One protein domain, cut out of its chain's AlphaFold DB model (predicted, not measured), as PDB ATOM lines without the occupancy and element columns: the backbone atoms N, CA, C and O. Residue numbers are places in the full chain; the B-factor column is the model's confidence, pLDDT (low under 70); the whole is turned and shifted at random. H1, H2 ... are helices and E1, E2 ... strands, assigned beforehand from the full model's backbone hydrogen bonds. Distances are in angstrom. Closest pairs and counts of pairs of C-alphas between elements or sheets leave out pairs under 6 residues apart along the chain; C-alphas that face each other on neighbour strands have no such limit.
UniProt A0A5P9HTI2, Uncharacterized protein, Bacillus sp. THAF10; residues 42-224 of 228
ATOM      1  N   ASN A  42     240.063 281.891 214.490       87.50
ATOM      2  CA  ASN A  42     239.166 281.208 213.555       87.50
ATOM      3  C   ASN A  42     238.049 280.447 214.287       87.50
ATOM      4  O   ASN A  42     236.889 280.532 213.897       87.50
ATOM      5  N   GLU A  43     238.367 279.752 215.383       87.62
ATOM      6  CA  GLU A  43     237.353 279.066 216.195       87.62
ATOM      7  C   GLU A  43     236.341 280.039 216.808       87.62
ATOM      8  O   GLU A  43     235.145 279.747 216.864       87.62
ATOM      9  N   ASN A  44     236.792 281.218 217.241       88.69
ATOM     10  CA  ASN A  44     235.897 282.245 217.768       88.69
ATOM     11  C   ASN A  44     235.021 282.879 216.685       88.69
ATOM     12  O   ASN A  44     233.865 283.219 216.957       88.69
ATOM     13  N   GLU A  45     235.547 283.053 215.473       90.25
ATOM     14  CA  GLU A  45     234.764 283.499 214.321       90.25
ATOM     15  C   GLU A  45     233.651 282.489 214.016       90.25
ATOM     16  O   GLU A  45     232.472 282.852 213.992       90.25
ATOM     17  N   ASP A  46     234.008 281.209 213.916       89.50
ATOM     18  CA  ASP A  46     233.081 280.093 213.737       89.50
ATOM     19  C   ASP A  46     231.990 280.070 214.821       89.50
ATOM     20  O   ASP A  46     230.797 279.996 214.509       89.50
ATOM     21  N   LYS A  47     232.373 280.199 216.101       90.25
ATOM     22  CA  LYS A  47     231.434 280.245 217.240       90.25
ATOM     23  C   LYS A  47     230.509 281.460 217.166       90.25
ATOM     24  O   LYS A  47     229.324 281.358 217.497       90.25
ATOM     25  N   THR A  48     231.011 282.600 216.694       92.31
ATOM     26  CA  THR A  48     230.210 283.817 216.494       92.31
ATOM     27  C   THR A  48     229.163 283.613 215.401       92.31
ATOM     28  O   THR A  48     227.990 283.941 215.604       92.31
ATOM     29  N   ILE A  49     229.554 283.017 214.270       92.19
ATOM     30  CA  ILE A  49     228.636 282.690 213.173       92.19
ATOM     31  C   ILE A  49     227.580 281.688 213.651       92.19
ATOM     32  O   ILE A  49     226.385 281.948 213.497       92.19
ATOM     33  N   ALA A  50     227.989 280.600 214.310       92.06
ATOM     34  CA  ALA A  50     227.074 279.600 214.857       92.06
ATOM     35  C   ALA A  50     226.071 280.208 215.849       92.06
ATOM     36  O   ALA A  50     224.876 279.931 215.769       92.06
ATOM     37  N   THR A  51     226.517 281.119 216.717       94.19
ATOM     38  CA  THR A  51     225.636 281.855 217.642       94.19
ATOM     39  C   THR A  51     224.614 282.712 216.901       94.19
ATOM     40  O   THR A  51     223.445 282.765 217.292       94.19
ATOM     41  N   GLN A  52     225.016 283.376 215.818       94.69
ATOM     42  CA  GLN A  52     224.087 284.170 215.022       94.69
ATOM     43  C   GLN A  52     223.069 283.293 214.279       94.69
ATOM     44  O   GLN A  52     221.892 283.656 214.215       94.69
ATOM     45  N   ILE A  53     223.489 282.128 213.776       95.19
ATOM     46  CA  ILE A  53     222.578 281.127 213.205       95.19
ATOM     47  C   ILE A  53     221.584 280.663 214.273       95.19
ATOM     48  O   ILE A  53     220.380 280.735 214.040       95.19
ATOM     49  N   ALA A  54     222.061 280.276 215.459       96.00
ATOM     50  CA  ALA A  54     221.228 279.818 216.571       96.00
ATOM     51  C   ALA A  54     220.123 280.821 216.916       96.00
ATOM     52  O   ALA A  54     218.954 280.466 217.055       96.00
ATOM     53  N   ARG A  55     220.489 282.105 216.996       96.81
ATOM     54  CA  ARG A  55     219.547 283.203 217.246       96.81
ATOM     55  C   ARG A  55     218.532 283.355 216.120       96.81
ATOM     56  O   ARG A  55     217.357 283.570 216.396       96.81
ATOM     57  N   ASN A  56     218.954 283.240 214.862       96.44
ATOM     58  CA  ASN A  56     218.034 283.290 213.725       96.44
ATOM     59  C   ASN A  56     217.047 282.118 213.731       96.44
ATOM     60  O   ASN A  56     215.859 282.333 213.491       96.44
ATOM     61  N   VAL A  57     217.517 280.909 214.044       97.12
ATOM     62  CA  VAL A  57     216.667 279.725 214.202       97.12
ATOM     63  C   VAL A  57     215.690 279.928 215.360       97.12
ATOM     64  O   VAL A  57     214.495 279.739 215.165       97.12
ATOM     65  N   MET A  58     216.149 280.405 216.521       97.81
ATOM     66  CA  MET A  58     215.272 280.695 217.663       97.81
ATOM     67  C   MET A  58     214.178 281.701 217.289       97.81
ATOM     68  O   MET A  58     212.993 281.414 217.427       97.81
ATOM     69  N   ASN A  59     214.564 282.832 216.695       97.00
ATOM     70  CA  ASN A  59     213.632 283.863 216.230       97.00
ATOM     71  C   ASN A  59     212.615 283.339 215.202       97.00
ATOM     72  O   ASN A  59     211.528 283.906 215.054       97.00
ATOM     73  N   TYR A  60     212.989 282.321 214.425       96.88
ATOM     74  CA  TYR A  60     212.093 281.655 213.489       96.88
ATOM     75  C   TYR A  60     211.128 280.714 214.216       96.88
ATOM     76  O   TYR A  60     209.928 280.762 213.932       96.88
ATOM     77  N   VAL A  61     211.622 279.918 215.170       96.69
ATOM     78  CA  VAL A  61     210.815 278.989 215.976       96.69
ATOM     79  C   VAL A  61     209.777 279.736 216.807       96.69
ATOM     80  O   VAL A  61     208.607 279.380 216.744       96.69
ATOM     81  N   GLU A  62     210.147 280.832 217.474       95.44
ATOM     82  CA  GLU A  62     209.238 281.684 218.272       95.44
ATOM     83  C   GLU A  62     208.082 282.310 217.466       95.44
ATOM     84  O   GLU A  62     207.150 282.896 218.021       95.44
ATOM     85  N   LYS A  63     208.144 282.243 216.133       94.19
ATOM     86  CA  LYS A  63     207.088 282.722 215.232       94.19
ATOM     87  C   LYS A  63     206.226 281.601 214.661       94.19
ATOM     88  O   LYS A  63     205.291 281.916 213.933       94.19
ATOM     89  N   GLN A  64     206.544 280.339 214.941       95.38
ATOM     90  CA  GLN A  64     205.741 279.210 214.478       95.38
ATOM     91  C   GLN A  64     204.467 279.050 215.314       95.38
ATOM     92  O   GLN A  64     204.322 279.615 216.396       95.38
ATOM     93  N   SER A  65     203.532 278.249 214.808       94.44
ATOM     94  CA  SER A  65     202.275 277.976 215.501       94.44
ATOM     95  C   SER A  65     202.488 277.122 216.752       94.44
ATOM     96  O   SER A  65     202.754 275.925 216.646       94.44
ATOM     97  N   PHE A  66     202.275 277.705 217.936       95.12
ATOM     98  CA  PHE A  66     202.305 276.981 219.213       95.12
ATOM     99  C   PHE A  66     201.457 275.703 219.180       95.12
ATOM    100  O   PHE A  66     201.938 274.639 219.551       95.12
ATOM    101  N   ASN A  67     200.226 275.786 218.663       93.62
ATOM    102  CA  ASN A  67     199.273 274.671 218.667       93.62
ATOM    103  C   ASN A  67     199.771 273.441 217.893       93.62
ATOM    104  O   ASN A  67     199.462 272.316 218.272       93.62
ATOM    105  N   LYS A  68     200.551 273.635 216.820       94.81
ATOM    106  CA  LYS A  68     201.144 272.514 216.076       94.81
ATOM    107  C   LYS A  68     202.232 271.821 216.893       94.81
ATOM    108  O   LYS A  68     202.272 270.597 216.938       94.81
ATOM    109  N   PHE A  69     203.109 272.601 217.522       95.81
ATOM    110  CA  PHE A  69     204.250 272.080 218.273       95.81
ATOM    111  C   PHE A  69     203.827 271.460 219.605       95.81
ATOM    112  O   PHE A  69     204.303 270.380 219.938       95.81
ATOM    113  N   GLU A  70     202.906 272.094 220.332       94.88
ATOM    114  CA  GLU A  70     202.342 271.543 221.566       94.88
ATOM    115  C   GLU A  70     201.534 270.280 221.266       94.88
ATOM    116  O   GLU A  70     201.774 269.253 221.892       94.88
ATOM    117  N   GLY A  71     200.684 270.301 220.235       94.44
ATOM    118  CA  GLY A  71     199.920 269.123 219.832       94.44
ATOM    119  C   GLY A  71     200.805 267.951 219.391       94.44
ATOM    120  O   GLY A  71     200.456 266.800 219.654       94.44
ATOM    121  N   TYR A  72     201.944 268.219 218.742       95.19
ATOM    122  CA  TYR A  72     202.927 267.187 218.397       95.19
ATOM    123  C   TYR A  72     203.649 266.651 219.638       95.19
ATOM    124  O   TYR A  72     203.710 265.441 219.825       95.19
ATOM    125  N   LEU A  73     204.126 267.533 220.527       94.25
ATOM    126  CA  LEU A  73     204.757 267.135 221.789       94.25
ATOM    127  C   LEU A  73     203.824 266.268 222.634       94.25
ATOM    128  O   LEU A  73     204.217 265.192 223.069       94.25
ATOM    129  N   SER A  74     202.585 266.708 222.820       92.44
ATOM    130  CA  SER A  74     201.586 265.978 223.596       92.44
ATOM    131  C   SER A  74     201.234 264.628 222.967       92.44
ATOM    132  O   SER A  74     201.070 263.657 223.694       92.44
ATOM    133  N   HIS A  75     201.182 264.528 221.632       93.00
ATOM    134  CA  HIS A  75     200.986 263.245 220.946       93.00
ATOM    135  C   HIS A  75     202.136 262.256 221.195       93.00
ATOM    136  O   HIS A  75     201.889 261.085 221.482       93.00
ATOM    137  N   GLU A  76     203.384 262.713 221.084       92.00
ATOM    138  CA  GLU A  76     204.558 261.851 221.263       92.00
ATOM    139  C   GLU A  76     204.728 261.402 222.721       92.00
ATOM    140  O   GLU A  76     205.019 260.232 222.958       92.00
ATOM    141  N   VAL A  77     204.474 262.296 223.685       89.69
ATOM    142  CA  VAL A  77     204.486 261.977 225.125       89.69
ATOM    143  C   VAL A  77     203.415 260.932 225.463       89.69
ATOM    144  O   VAL A  77     203.691 259.980 226.186       89.69
ATOM    145  N   ASP A  78     202.199 261.073 224.922       88.44
ATOM    146  CA  ASP A  78     201.113 260.110 225.156       88.44
ATOM    147  C   ASP A  78     201.388 258.750 224.483       88.44
ATOM    148  O   ASP A  78     200.941 257.709 224.966       88.44
ATOM    149  N   SER A  79     202.112 258.750 223.358       87.62
ATOM    150  CA  SER A  79     202.439 257.535 222.596       87.62
ATOM    151  C   SER A  79     203.621 256.761 223.181       87.62
ATOM    152  O   SER A  79     203.731 255.550 222.972       87.62
ATOM    153  N   ASN A  80     204.530 257.447 223.876       84.69
ATOM    154  CA  ASN A  80     205.724 256.859 224.462       84.69
ATOM    155  C   ASN A  80     206.084 257.574 225.770       84.69
ATOM    156  O   ASN A  80     206.586 258.696 225.755       84.69
ATOM    157  N   GLU A  81     205.914 256.867 226.890       80.12
ATOM    158  CA  GLU A  81     206.171 257.386 228.240       80.12
ATOM    159  C   GLU A  81     207.614 257.870 228.454       80.12
ATOM    160  O   GLU A  81     207.843 258.686 229.335       80.12
ATOM    161  N   ASN A  82     208.584 257.429 227.644       83.88
ATOM    162  CA  ASN A  82     209.982 257.863 227.759       83.88
ATOM    163  C   ASN A  82     210.299 259.134 226.946       83.88
ATOM    164  O   ASN A  82     211.432 259.625 226.978       83.88
ATOM    165  N   VAL A  83     209.340 259.668 226.182       86.56
ATOM    166  CA  VAL A  83     209.542 260.859 225.350       86.56
ATOM    167  C   VAL A  83     209.048 262.089 226.095       86.56
ATOM    168  O   VAL A  83     207.870 262.419 226.089       86.56
ATOM    169  N   HIS A  84     209.986 262.812 226.702       88.00
ATOM    170  CA  HIS A  84     209.727 264.092 227.376       88.00
ATOM    171  C   HIS A  84     210.337 265.296 226.649       88.00
ATOM    172  O   HIS A  84     210.067 266.448 226.994       88.00
ATOM    173  N   ILE A  85     211.160 265.026 225.637       91.88
ATOM    174  CA  ILE A  85     211.850 266.013 224.817       91.88
ATOM    175  C   ILE A  85     211.813 265.575 223.361       91.88
ATOM    176  O   ILE A  85     212.100 264.425 223.036       91.88
ATOM    177  N   LEU A  86     211.469 266.503 222.474       93.75
ATOM    178  CA  LEU A  86     211.493 266.263 221.035       93.75
ATOM    179  C   LEU A  86     212.712 266.910 220.416       93.75
ATOM    180  O   LEU A  86     212.967 268.076 220.684       93.75
ATOM    181  N   SER A  87     213.408 266.179 219.549       94.12
ATOM    182  CA  SER A  87     214.463 266.715 218.692       94.12
ATOM    183  C   SER A  87     213.926 266.890 217.274       94.12
ATOM    184  O   SER A  87     213.460 265.930 216.653       94.12
ATOM    185  N   LEU A  88     213.962 268.124 216.778       95.00
ATOM    186  CA  LEU A  88     213.586 268.480 215.418       95.00
ATOM    187  C   LEU A  88     214.805 269.014 214.676       95.00
ATOM    188  O   LEU A  88     215.522 269.874 215.176       95.00
ATOM    189  N   ASP A  89     214.989 268.569 213.447       94.12
ATOM    190  CA  ASP A  89     216.020 269.055 212.539       94.12
ATOM    191  C   ASP A  89     215.390 269.456 211.194       94.12
ATOM    192  O   ASP A  89     214.164 269.516 211.037       94.12
ATOM    193  N   LYS A  90     216.226 269.707 210.184       93.94
ATOM    194  CA  LYS A  90     215.763 270.062 208.836       93.94
ATOM    195  C   LYS A  90     214.850 269.019 208.178       93.94
ATOM    196  O   LYS A  90     214.106 269.373 207.267       93.94
ATOM    197  N   THR A  91     214.870 267.758 208.617       94.44
ATOM    198  CA  THR A  91     213.980 266.716 208.076       94.44
ATOM    199  C   THR A  91     212.520 266.967 208.441       94.44
ATOM    200  O   THR A  91     211.625 266.476 207.762       94.44
ATOM    201  N   TYR A  92     212.251 267.780 209.466       95.62
ATOM    202  CA  TYR A  92     210.894 268.151 209.858       95.62
ATOM    203  C   TYR A  92     210.307 269.305 209.039       95.62
ATOM    204  O   TYR A  92     209.137 269.642 209.230       95.62
ATOM    205  N   CYS A  93     211.074 269.900 208.119       95.75
ATOM    206  CA  CYS A  93     210.583 270.995 207.283       95.75
ATOM    207  C   CYS A  93     209.455 270.562 206.337       95.75
ATOM    208  O   CYS A  93     208.556 271.360 206.080       95.75
ATOM    209  N   ASP A  94     209.482 269.327 205.832       95.94
ATOM    210  CA  ASP A  94     208.467 268.755 204.935       95.94
ATOM    211  C   ASP A  94     207.788 267.492 205.500       95.94
ATOM    212  O   ASP A  94     206.766 267.044 204.966       95.94
ATOM    213  N   LYS A  95     208.312 266.936 206.603       96.00
ATOM    214  CA  LYS A  95     207.724 265.783 207.286       96.00
ATOM    215  C   LYS A  95     206.314 266.099 207.768       96.00
ATOM    216  O   LYS A  95     206.048 267.093 208.443       96.00
ATOM    217  N   LYS A  96     205.414 265.173 207.458       95.75
ATOM    218  CA  LYS A  96     204.057 265.152 207.989       95.75
ATOM    219  C   LYS A  96     204.040 264.391 209.306       95.75
ATOM    220  O   LYS A  96     204.548 263.272 209.367       95.75
ATOM    221  N   VAL A  97     203.442 264.989 210.324       94.94
ATOM    222  CA  VAL A  97     203.312 264.422 211.667       94.94
ATOM    223  C   VAL A  97     201.846 264.337 212.086       94.94
ATOM    224  O   VAL A  97     200.963 264.933 211.454       94.94
ATOM    225  N   THR A  98     201.613 263.590 213.157       94.44
ATOM    226  CA  THR A  98     200.326 263.503 213.841       94.44
ATOM    227  C   THR A  98     200.354 264.407 215.063       94.44
ATOM    228  O   THR A  98     201.323 264.399 215.815       94.44
ATOM    229  N   ILE A  99     199.309 265.210 215.255       94.06
ATOM    230  CA  ILE A  99     199.184 266.095 216.420       94.06
ATOM    231  C   ILE A  99     197.897 265.808 217.186       94.06
ATOM    232  O   ILE A  99     196.873 265.460 216.595       94.06
ATOM    233  N   LYS A 100     197.919 266.010 218.501       91.50
ATOM    234  CA  LYS A 100     196.719 266.010 219.341       91.50
ATOM    235  C   LYS A 100     195.994 267.354 219.219       91.50
ATOM    236  O   LYS A 100     196.631 268.406 219.210       91.50
ATOM    237  N   LYS A 101     194.661 267.351 219.113       83.94
ATOM    238  CA  LYS A 101     193.863 268.592 219.152       83.94
ATOM    239  C   LYS A 101     193.515 268.970 220.591       83.94
ATOM    240  O   LYS A 101     193.000 268.143 221.334       83.94
ATOM    241  N   ASN A 102     193.626 270.257 220.918       65.25
ATOM    242  CA  ASN A 102     193.207 270.834 222.207       65.25
ATOM    243  C   ASN A 102     191.682 270.990 222.388       65.25
ATOM    244  O   ASN A 102     191.223 271.696 223.282       65.25
ATOM    245  N   SER A 103     190.858 270.367 221.538       58.50
ATOM    246  CA  SER A 103     189.397 270.413 221.689       58.50
ATOM    247  C   SER A 103     188.933 269.355 222.688       58.50
ATOM    248  O   SER A 103     189.405 268.227 222.663       58.50
ATOM    249  N   SER A 104     187.984 269.731 223.547       54.78
ATOM    250  CA  SER A 104     187.505 269.063 224.772       54.78
ATOM    251  C   SER A 104     186.929 267.642 224.629       54.78
ATOM    252  O   SER A 104     186.304 267.135 225.558       54.78
ATOM    253  N   SER A 105     187.097 266.999 223.479       56.09
ATOM    254  CA  SER A 105     186.759 265.602 223.241       56.09
ATOM    255  C   SER A 105     188.047 264.788 223.236       56.09
ATOM    256  O   SER A 105     188.866 264.917 222.325       56.09
ATOM    257  N   SER A 106     188.202 263.962 224.268       57.22
ATOM    258  CA  SER A 106     189.227 262.927 224.379       57.22
ATOM    259  C   SER A 106     189.469 262.232 223.033       57.22
ATOM    260  O   SER A 106     188.520 261.736 222.426       57.22
ATOM    261  N   ASP A 107     190.737 262.188 222.620       63.97
ATOM    262  CA  ASP A 107     191.289 261.345 221.546       63.97
ATOM    263  C   ASP A 107     191.222 261.827 220.086       63.97
ATOM    264  O   ASP A 107     191.544 261.074 219.168       63.97
ATOM    265  N   SER A 108     190.878 263.090 219.810       81.00
ATOM    266  CA  SER A 108     190.971 263.577 218.422       81.00
ATOM    267  C   SER A 108     192.411 263.946 218.033       81.00
ATOM    268  O   SER A 108     192.913 265.009 218.414       81.00
ATOM    269  N   THR A 109     193.057 263.092 217.240       89.00
ATOM    270  CA  THR A 109     194.318 263.388 216.548       89.00
ATOM    271  C   THR A 109     194.067 263.997 215.164       89.00
ATOM    272  O   THR A 109     192.957 263.959 214.617       89.00
ATOM    273  N   LEU A 110     195.089 264.641 214.605       90.56
ATOM    274  CA  LEU A 110     195.102 265.144 213.238       90.56
ATOM    275  C   LEU A 110     196.388 264.700 212.551       90.56
ATOM    276  O   LEU A 110     197.475 265.110 212.952       90.56
ATOM    277  N   ASP A 111     196.240 263.905 211.499       92.94
ATOM    278  CA  ASP A 111     197.355 263.401 210.707       92.94
ATOM    279  C   ASP A 111     197.711 264.340 209.555       92.94
ATOM    280  O   ASP A 111     196.896 265.136 209.077       92.94
ATOM    281  N   GLY A 112     198.930 264.188 209.038       92.94
ATOM    282  CA  GLY A 112     199.334 264.845 207.799       92.94
ATOM    283  C   GLY A 112     199.786 266.297 207.970       92.94
ATOM    284  O   GLY A 112     199.857 267.018 206.973       92.94
ATOM    285  N   ILE A 113     200.071 266.732 209.199       94.56
ATOM    286  CA  ILE A 113     200.388 268.125 209.519       94.56
ATOM    287  C   ILE A 113     201.872 268.402 209.324       94.56
ATOM    288  O   ILE A 113     202.718 267.666 209.814       94.56
ATOM    289  N   VAL A 114     202.186 269.492 208.626       95.31
ATOM    290  CA  VAL A 114     203.547 270.032 208.550       95.31
ATOM    291  C   VAL A 114     203.718 271.047 209.681       95.31
ATOM    292  O   VAL A 114     202.915 271.982 209.808       95.31
ATOM    293  N   LEU A 115     204.738 270.838 210.517       94.81
ATOM    294  CA  LEU A 115     204.983 271.648 211.716       94.81
ATOM    295  C   LEU A 115     205.314 273.099 211.367       94.81
ATOM    296  O   LEU A 115     204.724 274.022 211.927       94.81
ATOM    297  N   PHE A 116     206.218 273.291 210.410       95.88
ATOM    298  CA  PHE A 116     206.679 274.606 209.983       95.88
ATOM    299  C   PHE A 116     205.775 275.195 208.899       95.88
ATOM    300  O   PHE A 116     205.302 274.494 208.005       95.88
ATOM    301  N   ASP A 117     205.544 276.505 208.950       91.56
ATOM    302  CA  ASP A 117     204.569 277.155 208.061       91.56
ATOM    303  C   ASP A 117     205.036 277.272 206.600       91.56
ATOM    304  O   ASP A 117     204.222 277.444 205.693       91.56
ATOM    305  N   SER A 118     206.345 277.200 206.351       94.81
ATOM    306  CA  SER A 118     206.925 277.275 205.009       94.81
ATOM    307  C   SER A 118     208.169 276.402 204.919       94.81
ATOM    308  O   SER A 118     209.144 276.643 205.630       94.81
ATOM    309  N   ILE A 119     208.133 275.435 203.997       94.56
ATOM    310  CA  ILE A 119     209.223 274.487 203.740       94.56
ATOM    311  C   ILE A 119     210.496 275.242 203.333       94.56
ATOM    312  O   ILE A 119     211.539 275.069 203.957       94.56
ATOM    313  N   ASP A 120     210.399 276.157 202.361       94.69
ATOM    314  CA  ASP A 120     211.552 276.919 201.858       94.69
ATOM    315  C   ASP A 120     212.201 277.785 202.946       94.69
ATOM    316  O   ASP A 120     213.428 277.859 203.048       94.69
ATOM    317  N   ARG A 121     211.385 278.435 203.793       95.25
ATOM    318  CA  ARG A 121     211.896 279.239 204.916       95.25
ATOM    319  C   ARG A 121     212.539 278.358 205.979       95.25
ATOM    320  O   ARG A 121     213.604 278.715 206.464       95.25
ATOM    321  N   CYS A 122     211.915 277.231 206.312       95.88
ATOM    322  CA  CYS A 122     212.459 276.269 207.265       95.88
ATOM    323  C   CYS A 122     213.835 275.770 206.811       95.88
ATOM    324  O   CYS A 122     214.802 275.882 207.562       95.88
ATOM    325  N   LEU A 123     213.958 275.340 205.550       94.12
ATOM    326  CA  LEU A 123     215.226 274.878 204.980       94.12
ATOM    327  C   LEU A 123     216.276 275.991 204.924       94.12
ATOM    328  O   LEU A 123     217.416 275.764 205.305       94.12
ATOM    329  N   SER A 124     215.900 277.213 204.539       93.06
ATOM    330  CA  SER A 124     216.841 278.345 204.504       93.06
ATOM    331  C   SER A 124     217.397 278.721 205.887       93.06
ATOM    332  O   SER A 124     218.449 279.350 205.976       93.06
ATOM    333  N   ILE A 125     216.679 278.374 206.959       94.50
ATOM    334  CA  ILE A 125     217.048 278.677 208.347       94.50
ATOM    335  C   ILE A 125     217.786 277.504 209.012       94.50
ATOM    336  O   ILE A 125     218.756 277.740 209.728       94.50
ATOM    337  N   LEU A 126     217.353 276.262 208.770       94.31
ATOM    338  CA  LEU A 126     217.937 275.041 209.348       94.31
ATOM    339  C   LEU A 126     219.047 274.413 208.489       94.31
ATOM    340  O   LEU A 126     219.727 273.501 208.949       94.31
ATOM    341  N   ASP A 127     219.248 274.896 207.265       91.75
ATOM    342  CA  ASP A 127     220.356 274.525 206.382       91.75
ATOM    343  C   ASP A 127     220.940 275.778 205.688       91.75
ATOM    344  O   ASP A 127     220.845 275.934 204.467       91.75
ATOM    345  N   PRO A 128     221.483 276.744 206.460       92.50
ATOM    346  CA  PRO A 128     221.886 278.031 205.915       92.50
ATOM    347  C   PRO A 128     223.180 277.936 205.100       92.50
ATOM    348  O   PRO A 128     224.104 277.179 205.417       92.50
ATOM    349  N   VAL A 129     223.275 278.797 204.084       89.50
ATOM    350  CA  VAL A 129     224.502 279.035 203.316       89.50
ATOM    351  C   VAL A 129     225.073 280.393 203.711       89.50
ATOM    352  O   VAL A 129     224.446 281.424 203.466       89.50
ATOM    353  N   ILE A 130     226.258 280.406 204.320       85.81
ATOM    354  CA  ILE A 130     226.938 281.622 204.791       85.81
ATOM    355  C   ILE A 130     228.312 281.668 204.142       85.81
ATOM    356  O   ILE A 130     229.028 280.675 204.151       85.81
ATOM    357  N   ASN A 131     228.668 282.806 203.543       82.88
ATOM    358  CA  ASN A 131     229.939 282.977 202.828       82.88
ATOM    359  C   ASN A 131     230.204 281.868 201.789       82.88
ATOM    360  O   ASN A 131     231.323 281.385 201.659       82.88
ATOM    361  N   ASN A 132     229.160 281.455 201.058       83.06
ATOM    362  CA  ASN A 132     229.189 280.362 200.075       83.06
ATOM    363  C   ASN A 132     229.474 278.961 200.652       83.06
ATOM    364  O   ASN A 132     229.658 278.019 199.882       83.06
ATOM    365  N   GLU A 133     229.435 278.794 201.973       81.31
ATOM    366  CA  GLU A 133     229.557 277.500 202.637       81.31
ATOM    367  C   GLU A 133     228.213 277.035 203.208       81.31
ATOM    368  O   GLU A 133     227.519 277.776 203.905       81.31
ATOM    369  N   VAL A 134     227.851 275.781 202.925       83.00
ATOM    370  CA  VAL A 134     226.676 275.122 203.515       83.00
ATOM    371  C   VAL A 134     227.032 274.682 204.932       83.00
ATOM    372  O   VAL A 134     227.824 273.749 205.115       83.00
ATOM    373  N   TYR A 135     226.446 275.325 205.940       82.38
ATOM    374  CA  TYR A 135     226.863 275.111 207.328       82.38
ATOM    375  C   TYR A 135     226.492 273.724 207.871       82.38
ATOM    376  O   TYR A 135     227.233 273.187 208.691       82.38
ATOM    377  N   SER A 136     225.470 273.058 207.313       76.50
ATOM    378  CA  SER A 136     225.121 271.662 207.650       76.50
ATOM    379  C   SER A 136     226.245 270.645 207.416       76.50
ATOM    380  O   SER A 136     226.199 269.502 207.891       76.50
ATOM    381  N   SER A 137     227.259 271.012 206.627       78.06
ATOM    382  CA  SER A 137     228.447 270.178 206.447       78.06
ATOM    383  C   SER A 137     229.308 270.131 207.713       78.06
ATOM    384  O   SER A 137     229.825 269.057 208.027       78.06
ATOM    385  N   LYS A 138     229.373 271.234 208.470       77.88
ATOM    386  CA  LYS A 138     230.203 271.426 209.670       77.88
ATOM    387  C   LYS A 138     229.422 271.238 210.972       77.88
ATOM    388  O   LYS A 138     229.971 270.679 211.919       77.88
ATOM    389  N   THR A 139     228.157 271.655 211.002       82.00
ATOM    390  CA  THR A 139     227.309 271.610 212.198       82.00
ATOM    391  C   THR A 139     225.995 270.873 211.959       82.00
ATOM    392  O   THR A 139     225.480 270.836 210.840       82.00
ATOM    393  N   ALA A 140     225.441 270.280 213.013       89.12
ATOM    394  CA  ALA A 140     224.065 269.799 213.045       89.12
ATOM    395  C   ALA A 140     223.204 270.810 213.811       89.12
ATOM    396  O   ALA A 140     223.477 271.105 214.973       89.12
ATOM    397  N   ILE A 141     222.175 271.355 213.156       94.38
ATOM    398  CA  ILE A 141     221.219 272.274 213.781       94.38
ATOM    399  C   ILE A 141     220.021 271.460 214.263       94.38
ATOM    400  O   ILE A 141     219.325 270.851 213.448       94.38
ATOM    401  N   SER A 142     219.777 271.485 215.570       95.00
ATOM    402  CA  SER A 142     218.649 270.802 216.202       95.00
ATOM    403  C   SER A 142     217.851 271.768 217.069       95.00
ATOM    404  O   SER A 142     218.406 272.617 217.767       95.00
ATOM    405  N   ILE A 143     216.532 271.631 217.036       96.88
ATOM    406  CA  ILE A 143     215.589 272.319 217.909       96.88
ATOM    407  C   ILE A 143     215.060 271.277 218.886       96.88
ATOM    408  O   ILE A 143     214.435 270.303 218.472       96.88
ATOM    409  N   PHE A 144     215.279 271.496 220.175       96.38
ATOM    410  CA  PHE A 144     214.698 270.681 221.225       96.38
ATOM    411  C   PHE A 144     213.493 271.375 221.845       96.38
ATOM    412  O   PHE A 144     213.566 272.557 222.191       96.38
ATOM    413  N   LEU A 145     212.394 270.640 222.001       95.62
ATOM    414  CA  LEU A 145     211.167 271.131 222.624       95.62
ATOM    415  C   LEU A 145     210.800 270.314 223.853       95.62
ATOM    416  O   LEU A 145     210.779 269.086 223.797       95.62
ATOM    417  N   VAL A 146     210.453 271.021 224.926       94.44
ATOM    418  CA  VAL A 146     209.952 270.452 226.183       94.44
ATOM    419  C   VAL A 146     208.825 271.320 226.745       94.44
ATOM    420  O   VAL A 146     208.699 272.507 226.415       94.44
ATOM    421  N   LYS A 147     208.011 270.748 227.636       92.88
ATOM    422  CA  LYS A 147     207.019 271.520 228.395       92.88
ATOM    423  C   LYS A 147     207.715 272.588 229.244       92.88
ATOM    424  O   LYS A 147     208.764 272.342 229.839       92.88
ATOM    425  N   TYR A 148     207.150 273.795 229.289       92.94
ATOM    426  CA  TYR A 148     207.778 274.916 229.987       92.94
ATOM    427  C   TYR A 148     207.718 274.750 231.510       92.94
ATOM    428  O   TYR A 148     206.634 274.759 232.092       92.94
ATOM    429  N   ASN A 149     208.891 274.658 232.149       88.88
ATOM    430  CA  ASN A 149     209.067 274.564 233.605       88.88
ATOM    431  C   ASN A 149     208.084 273.576 234.261       88.88
ATOM    432  O   ASN A 149     207.457 273.875 235.281       88.88
ATOM    433  N   ASP A 150     207.940 272.407 233.642       89.31
ATOM    434  CA  ASP A 150     207.113 271.315 234.136       89.31
ATOM    435  C   ASP A 150     207.967 270.348 234.966       89.31
ATOM    436  O   ASP A 150     208.942 269.780 234.470       89.31
ATOM    437  N   PHE A 151     207.629 270.195 236.248       89.69
ATOM    438  CA  PHE A 151     208.444 269.415 237.183       89.69
ATOM    439  C   PHE A 151     208.468 267.926 236.835       89.69
ATOM    440  O   PHE A 151     209.518 267.297 236.946       89.69
ATOM    441  N   GLU A 152     207.339 267.361 236.407       90.19
ATOM    442  CA  GLU A 152     207.239 265.943 236.045       90.19
ATOM    443  C   GLU A 152     208.111 265.629 234.825       90.19
ATOM    444  O   GLU A 152     208.903 264.686 234.857       90.19
ATOM    445  N   THR A 153     208.047 266.481 233.797       90.94
ATOM    446  CA  THR A 153     208.903 266.402 232.602       90.94
ATOM    447  C   THR A 153     210.385 266.475 232.982       90.94
ATOM    448  O   THR A 153     211.166 265.620 232.568       90.94
ATOM    449  N   LEU A 154     210.786 267.461 233.797       92.25
ATOM    450  CA  LEU A 154     212.188 267.631 234.207       92.25
ATOM    451  C   LEU A 154     212.688 266.477 235.082       92.25
ATOM    452  O   LEU A 154     213.816 266.024 234.905       92.25
ATOM    453  N   SER A 155     211.854 265.981 235.997       93.00
ATOM    454  CA  SER A 155     212.193 264.845 236.863       93.00
ATOM    455  C   SER A 155     212.416 263.582 236.040       93.00
ATOM    456  O   SER A 155     213.474 262.964 236.149       93.00
ATOM    457  N   SER A 156     211.476 263.260 235.151       92.69
ATOM    458  CA  SER A 156     211.563 262.078 234.286       92.69
ATOM    459  C   SER A 156     212.780 262.159 233.365       92.69
ATOM    460  O   SER A 156     213.546 261.205 233.246       92.69
ATOM    461  N   LEU A 157     213.041 263.332 232.781       92.75
ATOM    462  CA  LEU A 157     214.206 263.529 231.925       92.75
ATOM    463  C   LEU A 157     215.528 263.427 232.705       92.75
ATOM    464  O   LEU A 157     216.463 262.792 232.223       92.75
ATOM    465  N   SER A 158     215.606 263.988 233.916       93.00
ATOM    466  CA  SER A 158     216.792 263.869 234.780       93.00
ATOM    467  C   SER A 158     217.083 262.417 235.177       93.00
ATOM    468  O   SER A 158     218.246 262.005 235.224       93.00
ATOM    469  N   GLU A 159     216.038 261.612 235.388       94.12
ATOM    470  CA  GLU A 159     216.156 260.187 235.689       94.12
ATOM    471  C   GLU A 159     216.658 259.400 234.473       94.12
ATOM    472  O   GLU A 159     217.603 258.617 234.603       94.12
ATOM    473  N   LEU A 160     216.085 259.645 233.289       93.25
ATOM    474  CA  LEU A 160     216.527 259.033 232.030       93.25
ATOM    475  C   LEU A 160     217.989 259.381 231.720       93.25
ATOM    476  O   LEU A 160     218.760 258.501 231.340       93.25
ATOM    477  N   ILE A 161     218.391 260.639 231.933       93.94
ATOM    478  CA  ILE A 161     219.780 261.095 231.755       93.94
ATOM    479  C   ILE A 161     220.712 260.382 232.738       93.94
ATOM    480  O   ILE A 161     221.753 259.871 232.334       93.94
ATOM    481  N   SER A 162     220.329 260.300 234.014       93.56
ATOM    482  CA  SER A 162     221.145 259.659 235.056       93.56
ATOM    483  C   SER A 162     221.331 258.156 234.825       93.56
ATOM    484  O   SER A 162     222.329 257.581 235.257       93.56
ATOM    485  N   LYS A 163     220.369 257.513 234.154       93.81
ATOM    486  CA  LYS A 163     220.402 256.089 233.791       93.81
ATOM    487  C   LYS A 163     221.046 255.811 232.431       93.81
ATOM    488  O   LYS A 163     221.160 254.641 232.078       93.81
ATOM    489  N   ASP A 164     221.454 256.850 231.701       89.50
ATOM    490  CA  ASP A 164     221.932 256.762 230.316       89.50
ATOM    491  C   ASP A 164     220.952 255.987 229.412       89.50
ATOM    492  O   ASP A 164     221.325 255.082 228.662       89.50
ATOM    493  N   ASP A 165     219.657 256.302 229.536       91.50
ATOM    494  CA  ASP A 165     218.617 255.617 228.773       91.50
ATOM    495  C   ASP A 165     218.814 255.836 227.257       91.50
ATOM    496  O   ASP A 165     219.083 256.964 226.819       91.50
ATOM    497  N   PRO A 166     218.632 254.801 226.412       88.12
ATOM    498  CA  PRO A 166     218.765 254.925 224.962       88.12
ATOM    499  C   PRO A 166     217.932 256.059 224.350       88.12
ATOM    500  O   PRO A 166     218.360 256.658 223.361       88.12
ATOM    501  N   SER A 167     216.786 256.393 224.948       84.88
ATOM    502  CA  SER A 167     215.875 257.454 224.492       84.88
ATOM    503  C   SER A 167     216.492 258.853 224.594       84.88
ATOM    504  O   SER A 167     216.113 259.743 223.837       84.88
ATOM    505  N   VAL A 168     217.475 259.047 225.483       87.88
ATOM    506  CA  VAL A 168     218.196 260.321 225.673       87.88
ATOM    507  C   VAL A 168     219.665 260.256 225.248       87.88
ATOM    508  O   VAL A 168     220.408 261.225 225.414       87.88
ATOM    509  N   SER A 169     220.103 259.139 224.663       84.38
ATOM    510  CA  SER A 169     221.486 258.952 224.203       84.38
ATOM    511  C   SER A 169     221.918 260.017 223.187       84.38
ATOM    512  O   SER A 169     223.021 260.549 223.293       84.38
ATOM    513  N   ASN A 170     221.013 260.400 222.280       84.38
ATOM    514  CA  ASN A 170     221.243 261.392 221.224       84.38
ATOM    515  C   ASN A 170     221.154 262.856 221.700       84.38
ATOM    516  O   ASN A 170     221.276 263.763 220.878       84.38
ATOM    517  N   LEU A 171     220.899 263.118 222.989       90.00
ATOM    518  CA  LEU A 171     220.911 264.488 223.503       90.00
ATOM    519  C   LEU A 171     222.356 265.006 223.622       90.00
ATOM    520  O   LEU A 171     223.191 264.320 224.221       90.00
ATOM    521  N   PRO A 172     222.634 266.237 223.159       91.44
ATOM    522  CA  PRO A 172     223.900 266.915 223.413       91.44
ATOM    523  C   PRO A 172     224.191 267.031 224.913       91.44
ATOM    524  O   PRO A 172     223.275 267.235 225.718       91.44
ATOM    525  N   SER A 173     225.469 266.943 225.292       90.31
ATOM    526  CA  SER A 173     225.909 267.043 226.692       90.31
ATOM    527  C   SER A 173     225.450 268.344 227.349       90.31
ATOM    528  O   SER A 173     224.965 268.319 228.476       90.31
ATOM    529  N   SER A 174     225.500 269.457 226.615       91.88
ATOM    530  CA  SER A 174     225.018 270.765 227.071       91.88
ATOM    531  C   SER A 174     223.538 270.745 227.469       91.88
ATOM    532  O   SER A 174     223.156 271.326 228.480       91.88
ATOM    533  N   ILE A 175     222.690 270.038 226.715       94.31
ATOM    534  CA  ILE A 175     221.267 269.893 227.021       94.31
ATOM    535  C   ILE A 175     221.093 269.004 228.245       94.31
ATOM    536  O   ILE A 175     220.307 269.356 229.121       94.31
ATOM    537  N   LYS A 176     221.842 267.899 228.353       93.62
ATOM    538  CA  LYS A 176     221.798 267.033 229.541       93.62
ATOM    539  C   LYS A 176     222.138 267.821 230.811       93.62
ATOM    540  O   LYS A 176     221.372 267.782 231.771       93.62
ATOM    541  N   GLU A 177     223.219 268.597 230.781       93.44
ATOM    542  CA  GLU A 177     223.639 269.465 231.889       93.44
ATOM    543  C   GLU A 177     222.582 270.520 232.233       93.44
ATOM    544  O   GLU A 177     222.241 270.695 233.403       93.44
ATOM    545  N   LEU A 178     222.006 271.186 231.225       93.19
ATOM    546  CA  LEU A 178     220.945 272.174 231.430       93.19
ATOM    547  C   LEU A 178     219.699 271.562 232.079       93.19
ATOM    548  O   LEU A 178     219.132 272.172 232.981       93.19
ATOM    549  N   MET A 179     219.291 270.363 231.660       93.31
ATOM    550  CA  MET A 179     218.128 269.671 232.226       93.31
ATOM    551  C   MET A 179     218.356 269.253 233.675       93.31
ATOM    552  O   MET A 179     217.473 269.442 234.511       93.31
ATOM    553  N   MET A 180     219.543 268.725 233.983       93.56
ATOM    554  CA  MET A 180     219.916 268.383 235.356       93.56
ATOM    555  C   MET A 180     219.931 269.630 236.245       93.56
ATOM    556  O   MET A 180     219.317 269.633 237.310       93.56
ATOM    557  N   ASN A 181     220.546 270.718 235.774       94.00
ATOM    558  CA  ASN A 181     220.590 271.980 236.506       94.00
ATOM    559  C   ASN A 181     219.193 272.589 236.721       94.00
ATOM    560  O   ASN A 181     218.901 273.080 237.813       94.00
ATOM    561  N   ASP A 182     218.331 272.568 235.700       92.75
ATOM    562  CA  ASP A 182     216.954 273.068 235.791       92.75
ATOM    563  C   ASP A 182     216.110 272.229 236.762       92.75
ATOM    564  O   ASP A 182     215.271 272.780 237.477       92.75
ATOM    565  N   HIS A 183     216.338 270.912 236.822       93.19
ATOM    566  CA  HIS A 183     215.689 270.030 237.791       93.19
ATOM    567  C   HIS A 183     216.140 270.334 239.231       93.19
ATOM    568  O   HIS A 183     215.296 270.571 240.098       93.19
ATOM    569  N   GLU A 184     217.452 270.402 239.483       92.88
ATOM    570  CA  GLU A 184     218.006 270.705 240.814       92.88
ATOM    571  C   GLU A 184     217.565 272.081 241.329       92.88
ATOM    572  O   GLU A 184     217.271 272.254 242.514       92.88
ATOM    573  N   ASN A 185     217.467 273.060 240.428       92.25
ATOM    574  CA  ASN A 185     217.132 274.443 240.755       92.25
ATOM    575  C   ASN A 185     215.680 274.809 240.416       92.25
ATOM    576  O   ASN A 185     215.356 275.996 240.315       92.25
ATOM    577  N   PHE A 186     214.784 273.826 240.280       90.06
ATOM    578  CA  PHE A 186     213.403 274.040 239.834       90.06
ATOM    579  C   PHE A 186     212.645 275.105 240.644       90.06
ATOM    580  O   PHE A 186     211.877 275.901 240.102       90.06
ATOM    581  N   SER A 187     212.884 275.153 241.956       87.31
ATOM    582  CA  SER A 187     212.273 276.129 242.869       87.31
ATOM    583  C   SER A 187     212.680 277.579 242.584       87.31
ATOM    584  O   SER A 187     211.951 278.498 242.954       87.31
ATOM    585  N   SER A 188     213.820 277.790 241.923       88.81
ATOM    586  CA  SER A 188     214.332 279.108 241.534       88.81
ATOM    587  C   SER A 188     213.888 279.549 240.136       88.81
ATOM    588  O   SER A 188     214.035 280.722 239.787       88.81
ATOM    589  N   LEU A 189     213.336 278.631 239.336       85.06
ATOM    590  CA  LEU A 189     212.821 278.951 238.012       85.06
ATOM    591  C   LEU A 189     211.583 279.846 238.124       85.06
ATOM    592  O   LEU A 189     210.834 279.802 239.098       85.06
ATOM    593  N   LEU A 190     211.329 280.647 237.088       83.00
ATOM    594  CA  LEU A 190     210.088 281.412 236.999       83.00
ATOM    595  C   LEU A 190     208.895 280.451 236.970       83.00
ATOM    596  O   LEU A 190     208.744 279.670 236.028       83.00
ATOM    597  N   GLN A 191     208.034 280.548 237.982       82.88
ATOM    598  CA  GLN A 191     206.794 279.783 238.091       82.88
ATOM    599  C   GLN A 191     205.607 280.713 237.815       82.88
ATOM    600  O   GLN A 191     205.002 281.243 238.752       82.88
ATOM    601  N   PRO A 192     205.297 280.998 236.534       82.25
ATOM    602  CA  PRO A 192     204.113 281.774 236.206       82.25
ATOM    603  C   PRO A 192     202.857 280.989 236.603       82.25
ATOM    604  O   PRO A 192     202.915 279.796 236.912       82.25
ATOM    605  N   ASN A 193     201.702 281.655 236.587       87.88
ATOM    606  CA  ASN A 193     200.449 280.961 236.856       87.88
ATOM    607  C   ASN A 193     200.227 279.806 235.858       87.88
ATOM    608  O   ASN A 193     200.791 279.778 234.760       87.88
ATOM    609  N   GLU A 194     199.385 278.856 236.254       87.06
ATOM    610  CA  GLU A 194     199.130 277.637 235.487       87.06
ATOM    611  C   GLU A 194     198.668 277.923 234.052       87.06
ATOM    612  O   GLU A 194     199.128 277.272 233.119       87.06
ATOM    613  N   TYR A 195     197.840 278.956 233.865       86.50
ATOM    614  CA  TYR A 195     197.362 279.372 232.548       86.50
ATOM    615  C   TYR A 195     198.502 279.807 231.619       86.50
ATOM    616  O   TYR A 195     198.560 279.372 230.472       86.50
ATOM    617  N   ILE A 196     199.425 280.644 232.099       88.06
ATOM    618  CA  ILE A 196     200.588 281.073 231.317       88.06
ATOM    619  C   ILE A 196     201.480 279.864 231.040       88.06
ATOM    620  O   ILE A 196     201.853 279.650 229.894       88.06
ATOM    621  N   ARG A 197     201.775 279.039 232.054       87.56
ATOM    622  CA  ARG A 197     202.633 277.855 231.893       87.56
ATOM    623  C   ARG A 197     202.102 276.892 230.828       87.56
ATOM    624  O   ARG A 197     202.876 276.439 229.995       87.56
ATOM    625  N   ALA A 198     200.796 276.631 230.818       88.00
ATOM    626  CA  ALA A 198     200.147 275.758 229.837       88.00
ATOM    627  C   ALA A 198     200.199 276.296 228.394       88.00
ATOM    628  O   ALA A 198     199.982 275.547 227.449       88.00
ATOM    629  N   ASN A 199     200.492 277.586 228.216       92.56
ATOM    630  CA  ASN A 199     200.584 278.260 226.922       92.56
ATOM    631  C   ASN A 199     202.038 278.588 226.527       92.56
ATOM    632  O   ASN A 199     202.263 279.412 225.638       92.56
ATOM    633  N   LEU A 200     203.024 277.965 227.181       94.06
ATOM    634  CA  LEU A 200     204.446 278.117 226.886       94.06
ATOM    635  C   LEU A 200     205.099 276.750 226.646       94.06
ATOM    636  O   LEU A 200     204.868 275.787 227.376       94.06
ATOM    637  N   LEU A 201     205.976 276.689 225.651       95.38
ATOM    638  CA  LEU A 201     206.919 275.594 225.447       95.38
ATOM    639  C   LEU A 201     208.332 276.133 225.586       95.38
ATOM    640  O   LEU A 201     208.649 277.195 225.048       95.38
ATOM    641  N   LYS A 202     209.197 275.392 226.277       95.50
ATOM    642  CA  LYS A 202     210.614 275.740 226.348       95.50
ATOM    643  C   LYS A 202     211.313 275.169 225.122       95.50
ATOM    644  O   LYS A 202     211.122 274.004 224.769       95.50
ATOM    645  N   VAL A 203     212.098 276.016 224.470       97.25
ATOM    646  CA  VAL A 203     212.791 275.698 223.224       97.25
ATOM    647  C   VAL A 203     214.284 275.866 223.440       97.25
ATOM    648  O   VAL A 203     214.736 276.876 223.984       97.25
ATOM    649  N   TYR A 204     215.052 274.895 222.962       97.00
ATOM    650  CA  TYR A 204     216.502 274.980 222.876       97.00
ATOM    651  C   TYR A 204     216.901 274.836 221.420       97.00
ATOM    652  O   TYR A 204     216.502 273.888 220.753       97.00
ATOM    653  N   VAL A 205     217.699 275.764 220.919       97.06
ATOM    654  CA  VAL A 205     218.349 275.624 219.619       97.06
ATOM    655  C   VAL A 205     219.796 275.266 219.878       97.06
ATOM    656  O   VAL A 205     220.496 276.024 220.550       97.06
ATOM    657  N   VAL A 206     220.227 274.135 219.333       95.69
ATOM    658  CA  VAL A 206     221.585 273.620 219.476       95.69
ATOM    659  C   VAL A 206     222.240 273.539 218.111       95.69
ATOM    660  O   VAL A 206     221.658 273.006 217.163       95.69
ATOM    661  N   LEU A 207     223.458 274.062 218.023       94.25
ATOM    662  CA  LEU A 207     224.367 273.791 216.921       94.25
ATOM    663  C   LEU A 207     225.518 272.957 217.446       94.25
ATOM    664  O   LEU A 207     226.381 273.473 218.154       94.25
ATOM    665  N   ASP A 208     225.507 271.689 217.066       90.56
ATOM    666  CA  ASP A 208     226.538 270.727 217.424       90.56
ATOM    667  C   ASP A 208     227.607 270.671 216.328       90.56
ATOM    668  O   ASP A 208     227.280 270.581 215.138       90.56
ATOM    669  N   TRP A 209     228.879 270.758 216.708       87.44
ATOM    670  CA  TRP A 209     229.994 270.735 215.767       87.44
ATOM    671  C   TRP A 209     230.487 269.308 215.541       87.44
ATOM    672  O   TRP A 209     230.810 268.581 216.476       87.44
ATOM    673  N   LYS A 210     230.674 268.915 214.277       82.00
ATOM    674  CA  LYS A 210     231.160 267.561 213.947       82.00
ATOM    675  C   LYS A 210     232.618 267.301 214.342       82.00
ATOM    676  O   LYS A 210     233.054 266.154 214.307       82.00
ATOM    677  N   ASP A 211     233.374 268.342 214.677       81.88
ATOM    678  CA  ASP A 211     234.775 268.279 215.107       81.88
ATOM    679  C   ASP A 211     234.945 268.311 216.638       81.88
ATOM    680  O   ASP A 211     236.031 268.608 217.132       81.88
ATOM    681  N   ASN A 212     233.902 267.926 217.389       74.25
ATOM    682  CA  ASN A 212     233.931 267.739 218.847       74.25
ATOM    683  C   ASN A 212     234.280 269.021 219.634       74.25
ATOM    684  O   ASN A 212     234.835 268.957 220.734       74.25
ATOM    685  N   ARG A 213     233.980 270.188 219.052       83.19
ATOM    686  CA  ARG A 213     234.002 271.489 219.733       83.19
ATOM    687  C   ARG A 213     232.770 271.645 220.623       83.19
ATOM    688  O   ARG A 213     231.755 270.995 220.404       83.19
ATOM    689  N   GLU A 214     232.856 272.554 221.595       86.81
ATOM    690  CA  GLU A 214     231.691 272.966 222.382       86.81
ATOM    691  C   GLU A 214     230.566 273.444 221.465       86.81
ATOM    692  O   GLU A 214     230.763 274.310 220.603       86.81
ATOM    693  N   ASP A 215     229.380 272.899 221.686       91.56
ATOM    694  CA  ASP A 215     228.183 273.283 220.973       91.56
ATOM    695  C   ASP A 215     227.698 274.679 221.385       91.56
ATOM    696  O   ASP A 215     228.105 275.284 222.383       91.56
ATOM    697  N   VAL A 216     226.833 275.241 220.547       93.81
ATOM    698  CA  VAL A 216     226.197 276.529 220.817       93.81
ATOM    699  C   VAL A 216     224.734 276.292 221.133       93.81
ATOM    700  O   VAL A 216     223.987 275.826 220.274       93.81
ATOM    701  N   VAL A 217     224.320 276.675 222.342       95.81
ATOM    702  CA  VAL A 217     222.937 276.542 222.809       95.81
ATOM    703  C   VAL A 217     222.309 277.913 223.026       95.81
ATOM    704  O   VAL A 217     222.845 278.753 223.748       95.81
ATOM    705  N   ILE A 218     221.137 278.130 222.432       96.50
ATOM    706  CA  ILE A 218     220.270 279.277 222.717       96.50
ATOM    707  C   ILE A 218     218.956 278.766 223.296       96.50
ATOM    708  O   ILE A 218     218.315 277.893 222.717       96.50
ATOM    709  N   GLN A 219     218.555 279.336 224.429       95.56
ATOM    710  CA  GLN A 219     217.284 279.045 225.085       95.56
ATOM    711  C   GLN A 219     216.253 280.116 224.739       95.56
ATOM    712  O   GLN A 219     216.589 281.296 224.627       95.56
ATOM    713  N   GLY A 220     215.003 279.699 224.598       95.31
ATOM    714  CA  GLY A 220     213.884 280.580 224.307       95.31
ATOM    715  C   GLY A 220     212.564 279.917 224.659       95.31
ATOM    716  O   GLY A 220     212.521 278.831 225.251       95.31
ATOM    717  N   VAL A 221     211.475 280.598 224.325       95.12
ATOM    718  CA  VAL A 221     210.130 280.147 224.676       95.12
ATOM    719  C   VAL A 221     209.205 280.360 223.492       95.12
ATOM    720  O   VAL A 221     209.105 281.463 222.961       95.12
ATOM    721  N   LEU A 222     208.493 279.309 223.104       95.56
ATOM    722  CA  LEU A 222     207.407 279.402 222.142       95.56
ATOM    723  C   LEU A 222     206.102 279.628 222.907       95.56
ATOM    724  O   LEU A 222     205.714 278.792 223.722       95.56
ATOM    725  N   SER A 223     205.438 280.753 222.656       94.69
ATOM    726  CA  SER A 223     204.200 281.129 223.335       94.69
ATOM    727  C   SER A 223     202.971 280.978 222.447       94.69
ATOM    728  O   SER A 223     203.019 281.199 221.235       94.69
ATOM    729  N   HIS A 224     201.841 280.629 223.063       93.81
ATOM    730  CA  HIS A 224     200.546 280.719 222.403       93.81
ATOM    731  C   HIS A 224     200.212 282.188 222.098       93.81
ATOM    732  O   HIS A 224     200.485 283.095 222.886       93.81
TER     733      HIS A 224
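Overview. This is residues 42 to 224 of the 228 residues of an uncharacterized protein of Bacillus sp. THAF10 (UniProt A0A5P9HTI2). A strongly twisted sheet of four strands, E1, E4, E5 and E6, runs through the middle, with the long helix H1 along one of its faces and H2 crossing the strands at one end of the sheet. The two-stranded hairpin of E2 and E3 packs on H2, while H5 and H6, packed on each other, lie away from H1 and only graze the sheet. The printed part has 183 residues with seven named helices and six named strands, in the order H1 H2 E1 H3 E2 E3 H4 E4 H5 H6 H7 E5 E6. Both sheets, E1 - E4 - E5 - E6 and E2 - E3, are antiparallel, and the class is mixed, helices and strands. The whole is compact, with a radius of gyration of the C-alphas of 16.6 A and spans of 52 by 37 by 31 A.

Along the chain. Start with the large sheet. Its longest strand is E5, residues 200 to 209, 28.8 A from first to last C-alpha; find C-alpha 200 at (204.446, 278.117, 226.886). E4 takes residues 139 to 147 and 26.0 A, E6 residues 216 to 223 and 22.6 A, and E1 residues 86 to 88 and 6.4 A. Now find C-alpha 42 at (239.166, 281.208, 213.555), where H1 begins; it runs 28.5 A to C-alpha 61 at (210.815, 278.989, 215.976). H2 is residues 66 to 79, 19.7 A. H3 is residues 90 to 93, 5.5 A, E2 residues 96 to 100, 13.5 A, E3 residues 109 to 114, 13.9 A, and H4 residues 119 to 126, 10.4 A. Farther on come H5, residues 151 to 162, 16.2 A, H6, residues 173 to 184, 16.6 A, and H7, residues 194 to 198, 6.0 A.

Arrangement. Look first at E4 and E5, antiparallel inner strands, where N 144 and O 204 are 2.7 A apart, within hydrogen-bond range. The edge strand E6 forms a hairpin with E5, with N 203 and O 220 at 3.0 A; the edge strand E1 is antiparallel to E4, with N 88 and O 143 at 2.8 A. H1 and H2 on one face of this sheet make two layers, helices over strands. H1 lies over E5 and E6 at a height over the sheet of 7.8 A and only just runs along the strands, at 27 degrees to E5 on the local plane; the closest C-alphas of H1 and E5 are those of Ala 54 and Val 205, 5.9 A. H2 lies over E4 at a height of 8.7 A and runs across the strands, at 84 degrees to E4 on the local plane. From H2, step to E2: their closest C-alphas, those of Tyr 72 and Ile 99, are 4.4 A apart. E2 and E3 form a hairpin, with N 99 and O 110 at 2.9 A. H4 only grazes the large sheet with residues 125 to 126; H1, with residues 53 to 60 alone, touches it at Val 57 and Ile 125, whose C-alphas are 6.0 A apart, opposite ways at a tilt of 35.3 degrees, only just steep. H3 touches H4, the closest C-alphas being those of Cys 93 and Ile 119, 5.2 A. H5 and H6 touch, closest at the C-alphas of Ser 158 and Met 180, 5.5 A, opposite ways at a steep tilt of 49 degrees. H6 grazes the sheet with residues 173 to 178; H5, with residues 153 to 157, and H7, with residues 196 to 198, only just do, each with 5 pairs of C-alphas within 10 A. H1 is apart from H5, H6 and H7. In H1, H2, H4, H5, H6 and H7 every O i to N i+4 pair is within hydrogen-bond range; H3 is too short for such a pair.

Size, cuts and confidence. The two C-alphas farthest apart, those of Asn 42 and Ser 105, are 55.5 A from each other. The printed part has no cut. The one long link, residues 127 to 138, joins H4 to E4; in it residues 129 to 130 pair antiparallel with residues 133 to 134. Mean pLDDT of the printed part is 90.3; look at residues 102 to 107, in the link of the hairpin E2 and E3, for the six values under 70.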